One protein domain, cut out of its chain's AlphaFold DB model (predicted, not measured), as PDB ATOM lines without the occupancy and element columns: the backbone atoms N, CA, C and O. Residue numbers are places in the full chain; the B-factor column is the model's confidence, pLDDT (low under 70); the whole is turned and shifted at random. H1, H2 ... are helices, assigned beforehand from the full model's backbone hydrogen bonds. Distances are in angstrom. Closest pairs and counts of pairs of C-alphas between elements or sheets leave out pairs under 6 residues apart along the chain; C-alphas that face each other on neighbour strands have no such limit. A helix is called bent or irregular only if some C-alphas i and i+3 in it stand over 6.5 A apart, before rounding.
ATOM      1  N   LYS A 103      32.142  -8.393 -35.627       50.25
ATOM      2  CA  LYS A 103      32.277  -9.577 -36.499       50.25
ATOM      3  C   LYS A 103      33.727 -10.011 -36.775       50.25
ATOM      4  O   LYS A 103      33.991 -11.187 -36.981       50.25
ATOM      5  N   PHE A 104      34.669  -9.074 -36.788       52.94
ATOM      6  CA  PHE A 104      36.089  -9.305 -37.018       52.94
ATOM      7  C   PHE A 104      36.833  -9.697 -35.728       52.94
ATOM      8  O   PHE A 104      37.664 -10.596 -35.760       52.94
ATOM      9  N   TYR A 105      36.492  -9.123 -34.571       56.91
ATOM     10  CA  TYR A 105      36.952  -9.656 -33.277       56.91
ATOM     11  C   TYR A 105      36.407 -11.064 -33.020       56.91
ATOM     12  O   TYR A 105      37.132 -11.953 -32.564       56.91
ATOM     13  N   ASP A 106      35.143 -11.277 -33.371       58.75
ATOM     14  CA  ASP A 106      34.504 -12.583 -33.337       58.75
ATOM     15  C   ASP A 106      35.223 -13.544 -34.304       58.75
ATOM     16  O   ASP A 106      35.502 -14.684 -33.934       58.75
ATOM     17  N   TRP A 107      35.653 -13.083 -35.486       62.06
ATOM     18  CA  TRP A 107      36.526 -13.845 -36.391       62.06
ATOM     19  C   TRP A 107      37.884 -14.201 -35.774       62.06
ATOM     20  O   TRP A 107      38.264 -15.364 -35.821       62.06
ATOM     21  N   ILE A 108      38.613 -13.263 -35.159       57.91
ATOM     22  CA  ILE A 108      39.908 -13.567 -34.510       57.91
ATOM     23  C   ILE A 108      39.735 -14.680 -33.470       57.91
ATOM     24  O   ILE A 108      40.598 -15.546 -33.332       57.91
ATOM     25  N   ARG A 109      38.612 -14.654 -32.742       61.50
ATOM     26  CA  ARG A 109      38.287 -15.642 -31.710       61.50
ATOM     27  C   ARG A 109      37.816 -16.978 -32.279       61.50
ATOM     28  O   ARG A 109      38.177 -18.017 -31.734       61.50
ATOM     29  N   LYS A 110      36.991 -16.959 -33.327       64.75
ATOM     30  CA  LYS A 110      36.404 -18.136 -33.983       64.75
ATOM     31  C   LYS A 110      36.254 -17.879 -35.488       64.75
ATOM     32  O   LYS A 110      35.171 -17.515 -35.954       64.75
ATOM     33  N   PRO A 111      37.331 -18.054 -36.268       60.38
ATOM     34  CA  PRO A 111      37.311 -17.688 -37.679       60.38
ATOM     35  C   PRO A 111      36.405 -18.613 -38.496       60.38
ATOM     36  O   PRO A 111      35.783 -18.181 -39.459       60.38
ATOM     37  N   GLU A 112      36.289 -19.864 -38.056       59.31
ATOM     38  CA  GLU A 112      35.527 -20.940 -38.691       59.31
ATOM     39  C   GLU A 112      34.014 -20.661 -38.670       59.31
ATOM     40  O   GLU A 112      33.363 -20.713 -39.710       59.31
ATOM     41  N   SER A 113      33.462 -20.277 -37.513       60.75
ATOM     42  CA  SER A 113      32.030 -19.986 -37.369       60.75
ATOM     43  C   SER A 113      31.655 -18.611 -37.925       60.75
ATOM     44  O   SER A 113      30.615 -18.461 -38.556       60.75
ATOM     45  N   ASN A 114      32.503 -17.595 -37.735       56.78
ATOM     46  CA  ASN A 114      32.126 -16.204 -38.011       56.78
ATOM     47  C   ASN A 114      32.407 -15.739 -39.439       56.78
ATOM     48  O   ASN A 114      31.732 -14.828 -39.916       56.78
ATOM     49  N   PHE A 115      33.389 -16.330 -40.127       58.16
ATOM     50  CA  PHE A 115      33.664 -15.961 -41.516       58.16
ATOM     51  C   PHE A 115      32.725 -16.664 -42.491       58.16
ATOM     52  O   PHE A 115      32.290 -16.065 -43.470       58.16
ATOM     53  N   TRP A 116      32.393 -17.919 -42.198       61.44
ATOM     54  CA  TRP A 116      31.590 -18.746 -43.088       61.44
ATOM     55  C   TRP A 116      30.166 -19.020 -42.587       61.44
ATOM     56  O   TRP A 116      29.363 -19.584 -43.327       61.44
ATOM     57  N   GLY A 117      29.821 -18.593 -41.367       56.12
ATOM     58  CA  GLY A 117      28.496 -18.818 -40.783       56.12
ATOM     59  C   GLY A 117      28.232 -20.286 -40.446       56.12
ATOM     60  O   GLY A 117      27.089 -20.733 -40.505       56.12
ATOM     61  N   TRP A 118      29.281 -21.068 -40.179       60.84
ATOM     62  CA  TRP A 118      29.172 -22.515 -39.996       60.84
ATOM     63  C   TRP A 118      29.230 -22.887 -38.521       60.84
ATOM     64  O   TRP A 118      30.290 -23.200 -37.982       60.84
ATOM     65  N   ASP A 119      28.063 -22.919 -37.895       53.34
ATOM     66  CA  ASP A 119      27.880 -23.651 -36.651       53.34
ATOM     67  C   ASP A 119      27.468 -25.090 -37.025       53.34
ATOM     68  O   ASP A 119      26.463 -25.295 -37.702       53.34
ATOM     69  N   ASN A 120      28.258 -26.090 -36.605       52.78
ATOM     70  CA  ASN A 120      27.973 -27.545 -36.679       52.78
ATOM     71  C   ASN A 120      28.428 -28.350 -37.920       52.78
ATOM     72  O   ASN A 120      27.856 -29.403 -38.204       52.78
ATOM     73  N   GLN A 121      29.480 -27.945 -38.636       58.06
ATOM     74  CA  GLN A 121      30.071 -28.800 -39.682       58.06
ATOM     75  C   GLN A 121      31.092 -29.808 -39.137       58.06
ATOM     76  O   GLN A 121      31.828 -29.528 -38.191       58.06
ATOM     77  N   THR A 122      31.172 -30.988 -39.764       65.62
ATOM     78  CA  THR A 122      32.267 -31.931 -39.501       65.62
ATOM     79  C   THR A 122      33.569 -31.356 -40.063       65.62
ATOM     80  O   THR A 122      33.563 -30.682 -41.097       65.62
ATOM     81  N   GLN A 123      34.707 -31.630 -39.416       66.38
ATOM     82  CA  GLN A 123      36.007 -31.092 -39.843       66.38
ATOM     83  C   GLN A 123      36.307 -31.362 -41.332       66.38
ATOM     84  O   GLN A 123      36.788 -30.476 -42.028       66.38
ATOM     85  N   GLY A 124      35.941 -32.538 -41.858       63.56
ATOM     86  CA  GLY A 124      36.105 -32.873 -43.279       63.56
ATOM     87  C   GLY A 124      35.315 -31.964 -44.232       63.56
ATOM     88  O   GLY A 124      35.842 -31.529 -45.255       63.56
ATOM     89  N   THR A 125      34.069 -31.618 -43.887       67.81
ATOM     90  CA  THR A 125      33.256 -30.676 -44.686       67.81
ATOM     91  C   THR A 125      33.806 -29.253 -44.645       67.81
ATOM     92  O   THR A 125      33.816 -28.572 -45.669       67.81
ATOM     93  N   PHE A 126      34.356 -28.850 -43.498       69.69
ATOM     94  CA  PHE A 126      35.027 -27.568 -43.337       69.69
ATOM     95  C   PHE A 126      36.264 -27.461 -44.246       69.69
ATOM     96  O   PHE A 126      36.419 -26.473 -44.965       69.69
ATOM     97  N   TYR A 127      37.126 -28.488 -44.274       72.50
ATOM     98  CA  TYR A 127      38.329 -28.472 -45.116       72.50
ATOM     99  C   TYR A 127      38.004 -28.425 -46.605       72.50
ATOM    100  O   TYR A 127      38.629 -27.650 -47.326       72.50
ATOM    101  N   ASN A 128      37.022 -29.206 -47.062       71.81
ATOM    102  CA  ASN A 128      36.598 -29.203 -48.464       71.81
ATOM    103  C   ASN A 128      36.197 -27.802 -48.929       71.81
ATOM    104  O   ASN A 128      36.752 -27.296 -49.902       71.81
ATOM    105  N   ARG A 129      35.320 -27.136 -48.175       70.75
ATOM    106  CA  ARG A 129      34.854 -25.792 -48.528       70.75
ATOM    107  C   ARG A 129      35.944 -24.735 -48.420       70.75
ATOM    108  O   ARG A 129      36.021 -23.854 -49.266       70.75
ATOM    109  N   LEU A 130      36.827 -24.838 -47.422       73.00
ATOM    110  CA  LEU A 130      37.991 -23.955 -47.305       73.00
ATOM    111  C   LEU A 130      38.839 -23.981 -48.586       73.00
ATOM    112  O   LEU A 130      39.375 -22.959 -48.994       73.00
ATOM    113  N   LEU A 131      38.971 -25.146 -49.216       72.75
ATOM    114  CA  LEU A 131      39.787 -25.330 -50.415       72.75
ATOM    115  C   LEU A 131      39.059 -24.948 -51.699       72.75
ATOM    116  O   LEU A 131      39.706 -24.450 -52.617       72.75
ATOM    117  N   GLU A 132      37.748 -25.171 -51.761       75.00
ATOM    118  CA  GLU A 132      36.887 -24.642 -52.823       75.00
ATOM    119  C   GLU A 132      36.966 -23.114 -52.847       75.00
ATOM    120  O   GLU A 132      37.257 -22.542 -53.894       75.00
ATOM    121  N   ASP A 133      36.871 -22.468 -51.683       69.00
ATOM    122  CA  ASP A 133      37.052 -21.023 -51.548       69.00
ATOM    123  C   ASP A 133      38.458 -20.572 -51.990       69.00
ATOM    124  O   ASP A 133      38.605 -19.524 -52.615       69.00
ATOM    125  N   ILE A 134      39.517 -21.336 -51.684       71.19
ATOM    126  CA  ILE A 134      40.878 -21.015 -52.164       71.19
ATOM    127  C   ILE A 134      40.946 -21.096 -53.686       71.19
ATOM    128  O   ILE A 134      41.543 -20.217 -54.302       71.19
ATOM    129  N   GLN A 135      40.355 -22.132 -54.283       72.50
ATOM    130  CA  GLN A 135      40.313 -22.299 -55.731       72.50
ATOM    131  C   GLN A 135      39.551 -21.147 -56.389       72.50
ATOM    132  O   GLN A 135      40.096 -20.485 -57.266       72.50
ATOM    133  N   GLU A 136      38.353 -20.842 -55.894       70.56
ATOM    134  CA  GLU A 136      37.516 -19.748 -56.390       70.56
ATOM    135  C   GLU A 136      38.241 -18.394 -56.301       70.56
ATOM    136  O   GLU A 136      38.178 -17.582 -57.221       70.56
ATOM    137  N   LEU A 137      38.987 -18.148 -55.219       64.81
ATOM    138  CA  LEU A 137      39.751 -16.909 -55.034       64.81
ATOM    139  C   LEU A 137      41.023 -16.827 -55.874       64.81
ATOM    140  O   LEU A 137      41.469 -15.723 -56.189       64.81
ATOM    141  N   GLU A 138      41.641 -17.962 -56.190       66.31
ATOM    142  CA  GLU A 138      42.767 -18.021 -57.123       66.31
ATOM    143  C   GLU A 138      42.296 -17.764 -58.557       66.31
ATOM    144  O   GLU A 138      42.968 -17.037 -59.286       66.31
ATOM    145  N   ASP A 139      41.109 -18.254 -58.912       65.56
ATOM    146  CA  ASP A 139      40.493 -18.038 -60.222       65.56
ATOM    147  C   ASP A 139      39.922 -16.608 -60.356       65.56
ATOM    148  O   ASP A 139      39.946 -16.012 -61.432       65.56
ATOM    149  N   ALA A 140      39.490 -15.995 -59.246       58.28
ATOM    150  CA  ALA A 140      38.973 -14.626 -59.177       58.28
ATOM    151  C   ALA A 140      40.029 -13.576 -58.759       58.28
ATOM    152  O   ALA A 140      39.665 -12.563 -58.154       58.28
ATOM    153  N   ALA A 141      41.311 -13.818 -59.070       51.94
ATOM    154  CA  ALA A 141      42.533 -13.226 -58.494       51.94
ATOM    155  C   ALA A 141      42.539 -11.720 -58.126       51.94
ATOM    156  O   ALA A 141      43.280 -11.327 -57.223       51.94
ATOM    157  N   GLU A 142      41.729 -10.870 -58.760       54.12
ATOM    158  CA  GLU A 142      41.642  -9.435 -58.449       54.12
ATOM    159  C   GLU A 142      40.593  -9.062 -57.388       54.12
ATOM    160  O   GLU A 142      40.738  -8.041 -56.718       54.12
ATOM    161  N   LYS A 143      39.538  -9.862 -57.184       53.28
ATOM    162  CA  LYS A 143      38.319  -9.360 -56.521       53.28
ATOM    163  C   LYS A 143      38.306  -9.448 -54.993       53.28
ATOM    164  O   LYS A 143      37.460  -8.798 -54.382       53.28
ATOM    165  N   ASN A 144      39.198 -10.204 -54.336       65.31
ATOM    166  CA  ASN A 144      39.164 -10.289 -52.866       65.31
ATOM    167  C   ASN A 144      40.485 -10.711 -52.183       65.31
ATOM    168  O   ASN A 144      40.593 -11.766 -51.550       65.31
ATOM    169  N   SER A 145      41.512  -9.862 -52.286       70.12
ATOM    170  CA  SER A 145      42.837 -10.101 -51.685       70.12
ATOM    171  C   SER A 145      42.797 -10.282 -50.158       70.12
ATOM    172  O   SER A 145      43.536 -11.107 -49.620       70.12
ATOM    173  N   ILE A 146      41.911  -9.564 -49.460       70.88
ATOM    174  CA  ILE A 146      41.728  -9.674 -48.007       70.88
ATOM    175  C   ILE A 146      41.154 -11.049 -47.656       70.88
ATOM    176  O   ILE A 146      41.741 -11.752 -46.831       70.88
ATOM    177  N   ARG A 147      40.073 -11.479 -48.329       71.12
ATOM    178  CA  ARG A 147      39.493 -12.821 -48.141       71.12
ATOM    179  C   ARG A 147      40.540 -13.906 -48.380       71.12
ATOM    180  O   ARG A 147      40.687 -14.790 -47.544       71.12
ATOM    181  N   ARG A 148      41.359 -13.791 -49.433       75.50
ATOM    182  CA  ARG A 148      42.455 -14.740 -49.694       75.50
ATOM    183  C   ARG A 148      43.445 -14.830 -48.528       75.50
ATOM    184  O   ARG A 148      43.776 -15.929 -48.093       75.50
ATOM    185  N   ARG A 149      43.916 -13.700 -47.990       77.50
ATOM    186  CA  ARG A 149      44.863 -13.694 -46.856       77.50
ATOM    187  C   ARG A 149      44.265 -14.311 -45.599       77.50
ATOM    188  O   ARG A 149      44.940 -15.082 -44.921       77.50
ATOM    189  N   VAL A 150      43.002 -13.995 -45.316       75.56
ATOM    190  CA  VAL A 150      42.259 -14.549 -44.180       75.56
ATOM    191  C   VAL A 150      42.216 -16.072 -44.265       75.56
ATOM    192  O   VAL A 150      42.604 -16.760 -43.321       75.56
ATOM    193  N   ILE A 151      41.833 -16.601 -45.424       77.19
ATOM    194  CA  ILE A 151      41.746 -18.041 -45.656       77.19
ATOM    195  C   ILE A 151      43.108 -18.727 -45.511       77.19
ATOM    196  O   ILE A 151      43.207 -19.783 -44.886       77.19
ATOM    197  N   LEU A 152      44.178 -18.105 -46.010       83.19
ATOM    198  CA  LEU A 152      45.534 -18.631 -45.867       83.19
ATOM    199  C   LEU A 152      45.983 -18.724 -44.400       83.19
ATOM    200  O   LEU A 152      46.615 -19.713 -44.024       83.19
ATOM    201  N   VAL A 153      45.661 -17.737 -43.558       82.56
ATOM    202  CA  VAL A 153      45.975 -17.797 -42.115       82.56
ATOM    203  C   VAL A 153      45.202 -18.910 -41.424       82.56
ATOM    204  O   VAL A 153      45.777 -19.656 -40.634       82.56
ATOM    205  N   ILE A 154      43.926 -19.067 -41.760       80.75
ATOM    206  CA  ILE A 154      43.089 -20.126 -41.192       80.75
ATOM    207  C   ILE A 154      43.647 -21.496 -41.576       80.75
ATOM    208  O   ILE A 154      43.846 -22.349 -40.711       80.75
ATOM    209  N   PHE A 155      43.995 -21.680 -42.849       85.06
ATOM    210  CA  PHE A 155      44.646 -22.895 -43.322       85.06
ATOM    211  C   PHE A 155      45.972 -23.162 -42.591       85.06
ATOM    212  O   PHE A 155      46.231 -24.287 -42.156       85.06
ATOM    213  N   TYR A 156      46.797 -22.130 -42.390       88.12
ATOM    214  CA  TYR A 156      48.036 -22.247 -41.619       88.12
ATOM    215  C   TYR A 156      47.790 -22.755 -40.191       88.12
ATOM    216  O   TYR A 156      48.466 -23.693 -39.752       88.12
ATOM    217  N   ASP A 157      46.824 -22.167 -39.485       84.38
ATOM    218  CA  ASP A 157      46.501 -22.534 -38.106       84.38
ATOM    219  C   ASP A 157      45.981 -23.960 -37.987       84.38
ATOM    220  O   ASP A 157      46.307 -24.648 -37.022       84.38
ATOM    221  N   LEU A 158      45.189 -24.418 -38.955       84.94
ATOM    222  CA  LEU A 158      44.667 -25.784 -38.974       84.94
ATOM    223  C   LEU A 158      45.795 -26.799 -39.103       84.94
ATOM    224  O   LEU A 158      45.884 -27.735 -38.311       84.94
ATOM    225  N   VAL A 159      46.725 -26.560 -40.031       88.12
ATOM    226  CA  VAL A 159      47.911 -27.410 -40.183       88.12
ATOM    227  C   VAL A 159      48.769 -27.389 -38.914       88.12
ATOM    228  O   VAL A 159      49.318 -28.423 -38.532       88.12
ATOM    229  N   GLN A 160      48.902 -26.240 -38.233       88.06
ATOM    230  CA  GLN A 160      49.615 -26.190 -36.951       88.06
ATOM    231  C   GLN A 160      48.880 -26.946 -35.842       88.06
ATOM    232  O   GLN A 160      49.530 -27.699 -35.122       88.06
ATOM    233  N   ARG A 161      47.558 -26.791 -35.717       86.62
ATOM    234  CA  ARG A 161      46.740 -27.520 -34.738       86.62
ATOM    235  C   ARG A 161      46.876 -29.026 -34.925       86.62
ATOM    236  O   ARG A 161      47.268 -29.708 -33.984       86.62
ATOM    237  N   GLU A 162      46.685 -29.520 -36.144       89.25
ATOM    238  CA  GLU A 162      46.819 -30.947 -36.458       89.25
ATOM    239  C   GLU A 162      48.235 -31.466 -36.169       89.25
ATOM    240  O   GLU A 162      48.432 -32.519 -35.558       89.25
ATOM    241  N   ARG A 163      49.258 -30.680 -36.523       89.31
ATOM    242  CA  ARG A 163      50.650 -30.999 -36.192       89.31
ATOM    243  C   ARG A 163      50.870 -31.113 -34.681       89.31
ATOM    244  O   ARG A 163      51.584 -32.020 -34.255       89.31
ATOM    245  N   GLN A 164      50.297 -30.216 -33.878       87.19
ATOM    246  CA  GLN A 164      50.418 -30.261 -32.417       87.19
ATOM    247  C   GLN A 164      49.652 -31.435 -31.802       87.19
ATOM    248  O   GLN A 164      50.162 -32.059 -30.869       87.19
ATOM    249  N   THR A 165      48.486 -31.791 -32.347       88.19
ATOM    250  CA  THR A 165      47.748 -33.003 -31.962       88.19
ATOM    251  C   THR A 165      48.621 -34.238 -32.165       88.19
ATOM    252  O   THR A 165      48.873 -34.977 -31.216       88.19
ATOM    253  N   LEU A 166      49.201 -34.398 -33.360       87.25
ATOM    254  CA  LEU A 166      50.082 -35.525 -33.681       87.25
ATOM    255  C   LEU A 166      51.337 -35.584 -32.796       87.25
ATOM    256  O   LEU A 166      51.781 -36.673 -32.426       87.25
ATOM    257  N   LEU A 167      51.920 -34.429 -32.460       85.62
ATOM    258  CA  LEU A 167      53.049 -34.346 -31.528       85.62
ATOM    259  C   LEU A 167      52.638 -34.773 -30.113       85.62
ATOM    260  O   LEU A 167      53.352 -35.535 -29.464       85.62
ATOM    261  N   SER A 168      51.482 -34.312 -29.644       84.56
ATOM    262  CA  SER A 168      50.965 -34.629 -28.309       84.56
ATOM    263  C   SER A 168      50.608 -36.110 -28.176       84.56
ATOM    264  O   SER A 168      50.926 -36.740 -27.170       84.56
ATOM    265  N   GLU A 169      50.001 -36.699 -29.206       85.62
ATOM    266  CA  GLU A 169      49.712 -38.136 -29.266       85.62
ATOM    267  C   GLU A 169      50.977 -38.992 -29.295       85.62
ATOM    268  O   GLU A 169      51.016 -40.056 -28.675       85.62
ATOM    269  N   ALA A 170      52.018 -38.545 -30.003       82.06
ATOM    270  CA  ALA A 170      53.293 -39.250 -30.039       82.06
ATOM    271  C   ALA A 170      53.960 -39.279 -28.657       82.06
ATOM    272  O   ALA A 170      54.411 -40.344 -28.238       82.06
ATOM    273  N   LYS A 171      53.940 -38.152 -27.930       78.94
ATOM    274  CA  LYS A 171      54.464 -38.053 -26.558       78.94
ATOM    275  C   LYS A 171      53.729 -38.965 -25.577       78.94
ATOM    276  O   LYS A 171      54.363 -39.605 -24.754       78.94
ATOM    277  N   LYS A 172      52.401 -39.078 -25.688       79.81
ATOM    278  CA  LYS A 172      51.581 -39.943 -24.817       79.81
ATOM    279  C   LYS A 172      51.831 -41.442 -25.004       79.81
ATOM    280  O   LYS A 172      51.438 -42.227 -24.151       79.81
ATOM    281  N   ARG A 173      52.408 -41.859 -26.135       71.88
ATOM    282  CA  ARG A 173      52.588 -43.278 -26.483       71.88
ATOM    283  C   ARG A 173      53.946 -43.852 -26.067       71.88
ATOM    284  O   ARG A 173      54.236 -44.970 -26.482       71.88
ATOM    285  N   ASP A 174      54.760 -43.103 -25.315       59.47
ATOM    286  CA  ASP A 174      56.049 -43.533 -24.734       59.47
ATOM    287  C   ASP A 174      56.970 -44.277 -25.719       59.47
ATOM    288  O   ASP A 174      57.732 -45.183 -25.380       59.47
ATOM    289  N   ARG A 175      56.889 -43.920 -27.007       58.47
ATOM    290  CA  ARG A 175      57.751 -44.521 -28.023       58.47
ATOM    291  C   ARG A 175      59.092 -43.799 -27.990       58.47
ATOM    292  O   ARG A 175      59.089 -42.584 -28.183       58.47
ATOM    293  N   PRO A 176      60.220 -44.516 -27.827       51.09
ATOM    294  CA  PRO A 176      61.538 -43.901 -27.781       51.09
ATOM    295  C   PRO A 176      61.760 -43.093 -29.063       51.09
ATOM    296  O   PRO A 176      61.776 -43.632 -30.176       51.09
ATOM    297  N   GLU A 177      61.854 -41.774 -28.897       54.03
ATOM    298  CA  GLU A 177      62.013 -40.790 -29.961       54.03
ATOM    299  C   GLU A 177      63.379 -40.960 -30.637       54.03
ATOM    300  O   GLU A 177      64.332 -40.232 -30.382       54.03
ATOM    301  N   LYS A 178      63.478 -41.891 -31.589       51.94
ATOM    302  CA  LYS A 178      64.480 -41.772 -32.651       51.94
ATOM    303  C   LYS A 178      64.033 -40.658 -33.594       51.94
ATOM    304  O   LYS A 178      63.339 -40.905 -34.577       51.94
ATOM    305  N   THR A 179      64.371 -39.423 -33.228       52.06
ATOM    306  CA  THR A 179      64.635 -38.297 -34.139       52.06
ATOM    307  C   THR A 179      63.618 -38.126 -35.275       52.06
ATOM    308  O   THR A 179      63.981 -37.875 -36.427       52.06
ATOM    309  N   ARG A 180      62.312 -38.262 -35.003       58.31
ATOM    310  CA  ARG A 180      61.307 -37.921 -36.016       58.31
ATOM    311  C   ARG A 180      61.308 -36.413 -36.163       58.31
ATOM    312  O   ARG A 180      60.777 -35.694 -35.324       58.31
ATOM    313  N   SER A 181      61.954 -35.952 -37.232       66.69
ATOM    314  CA  SER A 181      62.092 -34.531 -37.522       66.69
ATOM    315  C   SER A 181      60.732 -33.834 -37.459       66.69
ATOM    316  O   SER A 181      59.703 -34.394 -37.846       66.69
ATOM    317  N   GLN A 182      60.732 -32.575 -37.035       69.25
ATOM    318  CA  GLN A 182      59.559 -31.704 -37.086       69.25
ATOM    319  C   GLN A 182      58.853 -31.715 -38.461       69.25
ATOM    320  O   GLN A 182      57.628 -31.590 -38.532       69.25
ATOM    321  N   ASN A 183      59.613 -31.938 -39.538       76.12
ATOM    322  CA  ASN A 183      59.109 -32.065 -40.904       76.12
ATOM    323  C   ASN A 183      58.262 -33.326 -41.131       76.12
ATOM    324  O   ASN A 183      57.361 -33.309 -41.966       76.12
ATOM    325  N   THR A 184      58.511 -34.408 -40.394       83.19
ATOM    326  CA  THR A 184      57.728 -35.647 -40.489       83.19
ATOM    327  C   THR A 184      56.304 -35.426 -39.984       83.19
ATOM    328  O   THR A 184      55.348 -35.837 -40.638       83.19
ATOM    329  N   PHE A 185      56.148 -34.715 -38.864       86.19
ATOM    330  CA  PHE A 185      54.834 -34.366 -38.318       86.19
ATOM    331  C   PHE A 185      54.090 -33.359 -39.190       86.19
ATOM    332  O   PHE A 185      52.887 -33.490 -39.369       86.19
ATOM    333  N   PHE A 186      54.800 -32.398 -39.785       87.81
ATOM    334  CA  PHE A 186      54.201 -31.468 -40.743       87.81
ATOM    335  C   PHE A 186      53.644 -32.180 -41.983       87.81
ATOM    336  O   PHE A 186      52.491 -31.967 -42.346       87.81
ATOM    337  N   LYS A 187      54.436 -33.067 -42.604       88.62
ATOM    338  CA  LYS A 187      53.975 -33.867 -43.752       88.62
ATOM    339  C   LYS A 187      52.755 -34.710 -43.384       88.62
ATOM    340  O   LYS A 187      51.786 -34.726 -44.131       88.62
ATOM    341  N   LYS A 188      52.789 -35.341 -42.206       90.06
ATOM    342  CA  LYS A 188      51.679 -36.151 -41.707       90.06
ATOM    343  C   LYS A 188      50.422 -35.322 -41.423       90.06
ATOM    344  O   LYS A 188      49.337 -35.783 -41.733       90.06
ATOM    345  N   ALA A 189      50.559 -34.104 -40.902       91.25
ATOM    346  CA  ALA A 189      49.427 -33.201 -40.702       91.25
ATOM    347  C   ALA A 189      48.758 -32.827 -42.035       91.25
ATOM    348  O   ALA A 189      47.540 -32.894 -42.151       91.25
ATOM    349  N   ILE A 190      49.550 -32.502 -43.064       90.94
ATOM    350  CA  ILE A 190      49.012 -32.248 -44.409       90.94
ATOM    351  C   ILE A 190      48.323 -33.492 -44.975       90.94
ATOM    352  O   ILE A 190      47.256 -33.368 -45.571       90.94
ATOM    353  N   ASP A 191      48.904 -34.677 -44.785       90.75
ATOM    354  CA  ASP A 191      48.295 -35.930 -45.235       90.75
ATOM    355  C   ASP A 191      46.977 -36.229 -44.521       90.75
ATOM    356  O   ASP A 191      46.003 -36.548 -45.193       90.75
ATOM    357  N   ASN A 192      46.911 -36.038 -43.204       90.00
ATOM    358  CA  ASN A 192      45.679 -36.193 -42.434       90.00
ATOM    359  C   ASN A 192      44.585 -35.237 -42.927       90.00
ATOM    360  O   ASN A 192      43.449 -35.661 -43.118       90.00
ATOM    361  N   ILE A 193      44.923 -33.969 -43.186       88.62
ATOM    362  CA  ILE A 193      43.960 -33.002 -43.727       88.62
ATOM    363  C   ILE A 193      43.510 -33.436 -45.128       88.62
ATOM    364  O   ILE A 193      42.318 -33.393 -45.423       88.62
ATOM    365  N   LEU A 194      44.424 -33.898 -45.992       87.81
ATOM    366  CA  LEU A 194      44.071 -34.437 -47.312       87.81
ATOM    367  C   LEU A 194      43.136 -35.644 -47.211       87.81
ATOM    368  O   LEU A 194      42.183 -35.717 -47.979       87.81
ATOM    369  N   ASP A 195      43.379 -36.556 -46.272       87.44
ATOM    370  CA  ASP A 195      42.539 -37.734 -46.042       87.44
ATOM    371  C   ASP A 195      41.171 -37.359 -45.466       87.44
ATOM    372  O   ASP A 195      40.159 -37.916 -45.866       87.44
ATOM    373  N   GLN A 196      41.092 -36.357 -44.595       84.25
ATOM    374  CA  GLN A 196      39.808 -35.845 -44.104       84.25
ATOM    375  C   GLN A 196      39.013 -35.115 -45.192       84.25
ATOM    376  O   GLN A 196      37.785 -35.101 -45.162       84.25
ATOM    377  N   THR A 197      39.714 -34.507 -46.149       82.25
ATOM    378  CA  THR A 197      39.118 -33.765 -47.266       82.25
ATOM    379  C   THR A 197      38.633 -34.723 -48.361       82.25
ATOM    380  O   THR A 197      37.495 -34.643 -48.814       82.25
ATOM    381  N   TYR A 198      39.486 -35.667 -48.764       81.94
ATOM    382  CA  TYR A 198      39.304 -36.509 -49.948       81.94
ATOM    383  C   TYR A 198      39.293 -38.011 -49.646       81.94
ATOM    384  O   TYR A 198      39.391 -38.800 -50.575       81.94
ATOM    385  N   GLY A 199      39.185 -38.441 -48.389       76.81
ATOM    386  CA  GLY A 199      39.269 -39.860 -48.008       76.81
ATOM    387  C   GLY A 199      38.204 -40.752 -48.645       76.81
ATOM    388  O   GLY A 199      38.423 -41.949 -48.792       76.81
ATOM    389  N   ASN A 200      37.094 -40.159 -49.088       78.56
ATOM    390  CA  ASN A 200      36.025 -40.849 -49.812       78.56
ATOM    391  C   ASN A 200      36.243 -40.863 -51.340       78.56
ATOM    392  O   ASN A 200      35.425 -41.415 -52.067       78.56
ATOM    393  N   GLN A 201      37.301 -40.216 -51.838       81.81
ATOM    394  CA  GLN A 201      37.653 -40.152 -53.254       81.81
ATOM    395  C   GLN A 201      38.902 -40.998 -53.512       81.81
ATOM    396  O   GLN A 201      39.954 -40.785 -52.907       81.81
ATOM    397  N   GLU A 202      38.822 -41.914 -54.474       80.69
ATOM    398  CA  GLU A 202      39.996 -42.639 -54.958       80.69
ATOM    399  C   GLU A 202      40.868 -41.717 -55.820       80.69
ATOM    400  O   GLU A 202      40.777 -41.660 -57.046       80.69
ATOM    401  N   LEU A 203      41.718 -40.933 -55.159       84.38
ATOM    402  CA  LEU A 203      42.673 -40.071 -55.839       84.38
ATOM    403  C   LEU A 203      43.862 -40.884 -56.356       84.38
ATOM    404  O   LEU A 203      44.520 -41.607 -55.604       84.38
ATOM    405  N   SER A 204      44.227 -40.671 -57.622       89.94
ATOM    406  CA  SER A 204      45.481 -41.204 -58.156       89.94
ATOM    407  C   SER A 204      46.691 -40.653 -57.381       89.94
ATOM    408  O   SER A 204      46.668 -39.538 -56.842       89.94
ATOM    409  N   LYS A 205      47.795 -41.416 -57.350       88.44
ATOM    410  CA  LYS A 205      49.038 -41.009 -56.660       88.44
ATOM    411  C   LYS A 205      49.542 -39.640 -57.126       88.44
ATOM    412  O   LYS A 205      50.029 -38.848 -56.319       88.44
ATOM    413  N   GLU A 206      49.407 -39.356 -58.416       89.81
ATOM    414  CA  GLU A 206      49.861 -38.105 -59.016       89.81
ATOM    415  C   GLU A 206      49.002 -36.911 -58.573       89.81
ATOM    416  O   GLU A 206      49.538 -35.888 -58.140       89.81
ATOM    417  N   VAL A 207      47.673 -37.059 -58.593       86.88
ATOM    418  CA  VAL A 207      46.736 -36.024 -58.129       86.88
ATOM    419  C   VAL A 207      46.946 -35.741 -56.645       86.88
ATOM    420  O   VAL A 207      47.019 -34.579 -56.236       86.88
ATOM    421  N   ARG A 208      47.125 -36.791 -55.836       87.75
ATOM    422  CA  ARG A 208      47.422 -36.657 -54.407       87.75
ATOM    423  C   ARG A 208      48.735 -35.908 -54.165       87.75
ATOM    424  O   ARG A 208      48.783 -35.024 -53.313       87.75
ATOM    425  N   SER A 209      49.779 -36.204 -54.941       88.75
ATOM    426  CA  SER A 209      51.067 -35.498 -54.870       88.75
ATOM    427  C   SER A 209      50.932 -34.009 -55.216       88.75
ATOM    428  O   SER A 209      51.419 -33.154 -54.470       88.75
ATOM    429  N   ARG A 210      50.199 -33.677 -56.290       88.12
ATOM    430  CA  ARG A 210      49.912 -32.286 -56.682       88.12
ATOM    431  C   ARG A 210      49.160 -31.528 -55.586       88.12
ATOM    432  O   ARG A 210      49.575 -30.432 -55.211       88.12
ATOM    433  N   LYS A 211      48.110 -32.129 -55.017       86.88
ATOM    434  CA  LYS A 211      47.345 -31.541 -53.902       86.88
ATOM    435  C   LYS A 211      48.215 -31.335 -52.659       86.88
ATOM    436  O   LYS A 211      48.191 -30.254 -52.080       86.88
ATOM    437  N   ARG A 212      49.060 -32.310 -52.301       89.50
ATOM    438  CA  ARG A 212      50.022 -32.172 -51.194       89.50
ATOM    439  C   ARG A 212      50.972 -30.996 -51.409       89.50
ATOM    440  O   ARG A 212      51.156 -30.203 -50.490       89.50
ATOM    441  N   LYS A 213      51.560 -30.862 -52.603       89.38
ATOM    442  CA  LYS A 213      52.439 -29.729 -52.933       89.38
ATOM    443  C   LYS A 213      51.702 -28.398 -52.763       89.38
ATOM    444  O   LYS A 213      52.199 -27.520 -52.066       89.38
ATOM    445  N   ARG A 214      50.477 -28.302 -53.289       87.00
ATOM    446  CA  ARG A 214      49.634 -27.111 -53.137       87.00
ATOM    447  C   ARG A 214      49.380 -26.762 -51.670       87.00
ATOM    448  O   ARG A 214      49.510 -25.607 -51.294       87.00
ATOM    449  N   TYR A 215      49.079 -27.742 -50.821       89.25
ATOM    450  CA  TYR A 215      48.852 -27.497 -49.391       89.25
ATOM    451  C   TYR A 215      50.115 -26.985 -48.694       89.25
ATOM    452  O   TYR A 215      50.036 -26.113 -47.835       89.25
ATOM    453  N   VAL A 216      51.292 -27.486 -49.074       90.00
ATOM    454  CA  VAL A 216      52.565 -26.954 -48.568       90.00
ATOM    455  C   VAL A 216      52.734 -25.485 -48.962       90.00
ATOM    456  O   VAL A 216      53.127 -24.671 -48.124       90.00
ATOM    457  N   ASP A 217      52.405 -25.129 -50.203       88.00
ATOM    458  CA  ASP A 217      52.512 -23.752 -50.690       88.00
ATOM    459  C   ASP A 217      51.515 -22.822 -49.981       88.00
ATOM    460  O   ASP A 217      51.914 -21.783 -49.448       88.00
ATOM    461  N   LEU A 218      50.248 -23.228 -49.855       86.25
ATOM    462  CA  LEU A 218      49.217 -22.490 -49.114       86.25
ATOM    463  C   LEU A 218      49.604 -22.292 -47.646       86.25
ATOM    464  O   LEU A 218      49.492 -21.187 -47.116       86.25
ATOM    465  N   HIS A 219      50.134 -23.334 -47.001       89.62
ATOM    466  CA  HIS A 219      50.662 -23.243 -45.641       89.62
ATOM    467  C   HIS A 219      51.798 -22.221 -45.545       89.62
ATOM    468  O   HIS A 219      51.808 -21.385 -44.641       89.62
ATOM    469  N   ARG A 220      52.741 -22.244 -46.493       87.62
ATOM    470  CA  ARG A 220      53.860 -21.295 -46.540       87.62
ATOM    471  C   ARG A 220      53.378 -19.858 -46.729       87.62
ATOM    472  O   ARG A 220      53.940 -18.953 -46.108       87.62
ATOM    473  N   TYR A 221      52.365 -19.639 -47.562       85.38
ATOM    474  CA  TYR A 221      51.771 -18.319 -47.749       85.38
ATOM    475  C   TYR A 221      51.035 -17.856 -46.494       85.38
ATOM    476  O   TYR A 221      51.292 -16.751 -46.022       85.38
ATOM    477  N   GLY A 222      50.214 -18.718 -45.896       84.00
ATOM    478  CA  GLY A 222      49.542 -18.454 -44.625       84.00
ATOM    479  C   GLY A 222      50.509 -18.146 -43.490       84.00
ATOM    480  O   GLY A 222      50.276 -17.211 -42.731       84.00
ATOM    481  N   ARG A 223      51.659 -18.835 -43.441       85.62
ATOM    482  CA  ARG A 223      52.718 -18.576 -42.458       85.62
ATOM    483  C   ARG A 223      53.192 -17.129 -42.485       85.62
ATOM    484  O   ARG A 223      53.470 -16.574 -41.437       85.62
ATOM    485  N   ARG A 224      53.323 -16.514 -43.662       83.62
ATOM    486  CA  ARG A 224      53.770 -15.113 -43.755       83.62
ATOM    487  C   ARG A 224      52.778 -14.170 -43.081       83.62
ATOM    488  O   ARG A 224      53.190 -13.242 -42.398       83.62
ATOM    489  N   TRP A 225      51.490 -14.442 -43.253       79.31
ATOM    490  CA  TRP A 225      50.405 -13.658 -42.672       79.31
ATOM    491  C   TRP A 225      50.129 -14.002 -41.203       79.31
ATOM    492  O   TRP A 225      49.557 -13.191 -40.486       79.31
ATOM    493  N   SER A 226      50.553 -15.167 -40.714       77.94
ATOM    494  CA  SER A 226      50.417 -15.513 -39.295       77.94
ATOM    495  C   SER A 226      51.512 -14.915 -38.406       77.94
ATOM    496  O   SER A 226      51.385 -14.970 -37.187       77.94
ATOM    497  N   LEU A 227      52.563 -14.326 -38.993       77.38
ATOM    498  CA  LEU A 227      53.625 -13.630 -38.254       77.38
ATOM    499  C   LEU A 227      53.203 -12.258 -37.719       77.38
ATOM    500  O   LEU A 227      53.920 -11.688 -36.903       77.38
ATOM    501  N   PHE A 228      52.078 -11.709 -38.178       67.75
ATOM    502  CA  PHE A 228      51.577 -10.456 -37.633       67.75
ATOM    503  C   PHE A 228      51.132 -10.676 -36.184       67.75
ATOM    504  O   PHE A 228      50.231 -11.472 -35.923       67.75
ATOM    505  N   GLU A 229      51.739  -9.936 -35.248       62.84
ATOM    506  CA  GLU A 229      51.374  -9.956 -33.819       62.84
ATOM    507  C   GLU A 229      49.880  -9.688 -33.610       62.84
ATOM    508  O   GLU A 229      49.241 -10.225 -32.707       62.84
ATOM    509  N   ARG A 230      49.320  -8.866 -34.496       60.97
ATOM    510  CA  ARG A 230      47.919  -8.486 -34.546       60.97
ATOM    511  C   ARG A 230      47.299  -8.979 -35.840       60.97
ATOM    512  O   ARG A 230      47.626  -8.489 -36.911       60.97
ATOM    513  N   ARG A 231      46.366  -9.929 -35.761       65.81
ATOM    514  CA  ARG A 231      45.736 -10.516 -36.959       65.81
ATOM    515  C   ARG A 231      44.920  -9.512 -37.771       65.81
ATOM    516  O   ARG A 231      44.637  -9.758 -38.938       65.81
ATOM    517  N   GLU A 232      44.559  -8.376 -37.184       63.28
ATOM    518  CA  GLU A 232      43.746  -7.357 -37.850       63.28
ATOM    519  C   GLU A 232      44.553  -6.555 -38.870       63.28
ATOM    520  O   GLU A 232      44.003  -6.107 -39.872       63.28
ATOM    521  N   THR A 233      45.879  -6.492 -38.714       65.31
ATOM    522  CA  THR A 233      46.760  -5.779 -39.651       65.31
ATOM    523  C   THR A 233      46.857  -6.458 -41.019       65.31
ATOM    524  O   THR A 233      47.401  -5.881 -41.957       65.31
ATOM    525  N   ILE A 234      46.331  -7.680 -41.165       66.62
ATOM    526  CA  ILE A 234      46.222  -8.377 -42.455       66.62
ATOM    527  C   ILE A 234      45.334  -7.591 -43.434       66.62
ATOM    528  O   ILE A 234      45.555  -7.665 -44.648       66.62
ATOM    529  N   ILE A 235      44.356  -6.842 -42.912       63.09
ATOM    530  CA  ILE A 235      43.429  -6.010 -43.690       63.09
ATOM    531  C   ILE A 235      44.152  -4.778 -44.236       63.09
ATOM    532  O   ILE A 235      44.051  -4.476 -45.423       63.09
ATOM    533  N   ASP A 236      44.930  -4.121 -43.378       59.38
ATOM    534  CA  ASP A 236      45.538  -2.819 -43.666       59.38
ATOM    535  C   ASP A 236      46.813  -2.933 -44.513       59.38
ATOM    536  O   ASP A 236      47.331  -1.938 -45.021       59.38
TER     537      ASP A 236
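This is residues 103 to 236 of the 245 residues of an uncharacterized protein of Aspergillus uvarum CBS 121591 (UniProt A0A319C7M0). One long helix, H4, runs through the domain, and H5 and H6 cross both it and each other, while H3 folds back beside the first part of H4. H1 and H2 form a small helical hairpin at one side, with H2 nearest to H4, and the short H7 packs on residues 146 to 150 of H4; residues 171 to 181, at the other end of H4, stick out. The printed part has 134 residues with seven named helices, H1 to H7 in chain order, and no named strand; the class is all helix. It is compact, with a radius of gyration of the C-alphas of 15.9 A and spans of 48 by 36 by 29 A.

H1, residues 103 to 109, begins with C-alpha 103 at (32.277, -9.577, -36.499). H2 is residues 111 to 116; it is neither bent nor irregular, but only just: C-alphas 112 and 115 are 6.0 A apart. H3, residues 123 to 139, measures 24.6 A from first to last C-alpha. H4, residues 145 to 172, measures 41.1 A and ends with C-alpha 172 at (51.581, -39.943, -24.817). H5, residues 182 to 198, measures 24.5 A, and H6, residues 205 to 226, 30.9 A. H7, residues 233 to 236, ends with C-alpha 236 at (45.538, -2.819, -43.666).

H4 is the hub, touching H3, H5, H6 and H7. H6 touches it about perpendicular, at 75 degrees, with closest C-alphas Leu 152 and Gly 222 4.2 A apart. H5 touches H4 at a steep tilt of 66 degrees, with closest C-alphas Arg 163 and Ala 189 at 5.2 A. H5 and H6 touch at a steep tilt of 65 degrees, with Ile 190 and Arg 212 closest, their C-alphas 6.9 A apart. H3 and H4 form a helical hairpin at a shallow tilt of 34 degrees, only just short of steep; residues 130 to 137 of H3 touch residues 148 to 155 of H4. H3 and H5 touch about perpendicular, at 89 degrees, and H3 and H6 are apart. H1 and H2, a helical hairpin, touch at a shallow tilt of 29 degrees. Every O i to N i+4 pair is within hydrogen-bond range in H1, H3, H4 and H5, against 1 of 2 in H2 and 16 of 18 in H6; H7 is too short for such a pair.

The two C-alphas farthest apart, those of Lys 143 and Pro 176, are 50.6 A apart. The printed part has no cut, and no link is long. Mean pLDDT of the printed part is 74.5; residues 103 to 126, 137 to 144, 174 to 182 and 228 to 236 and residue 133 are under 70.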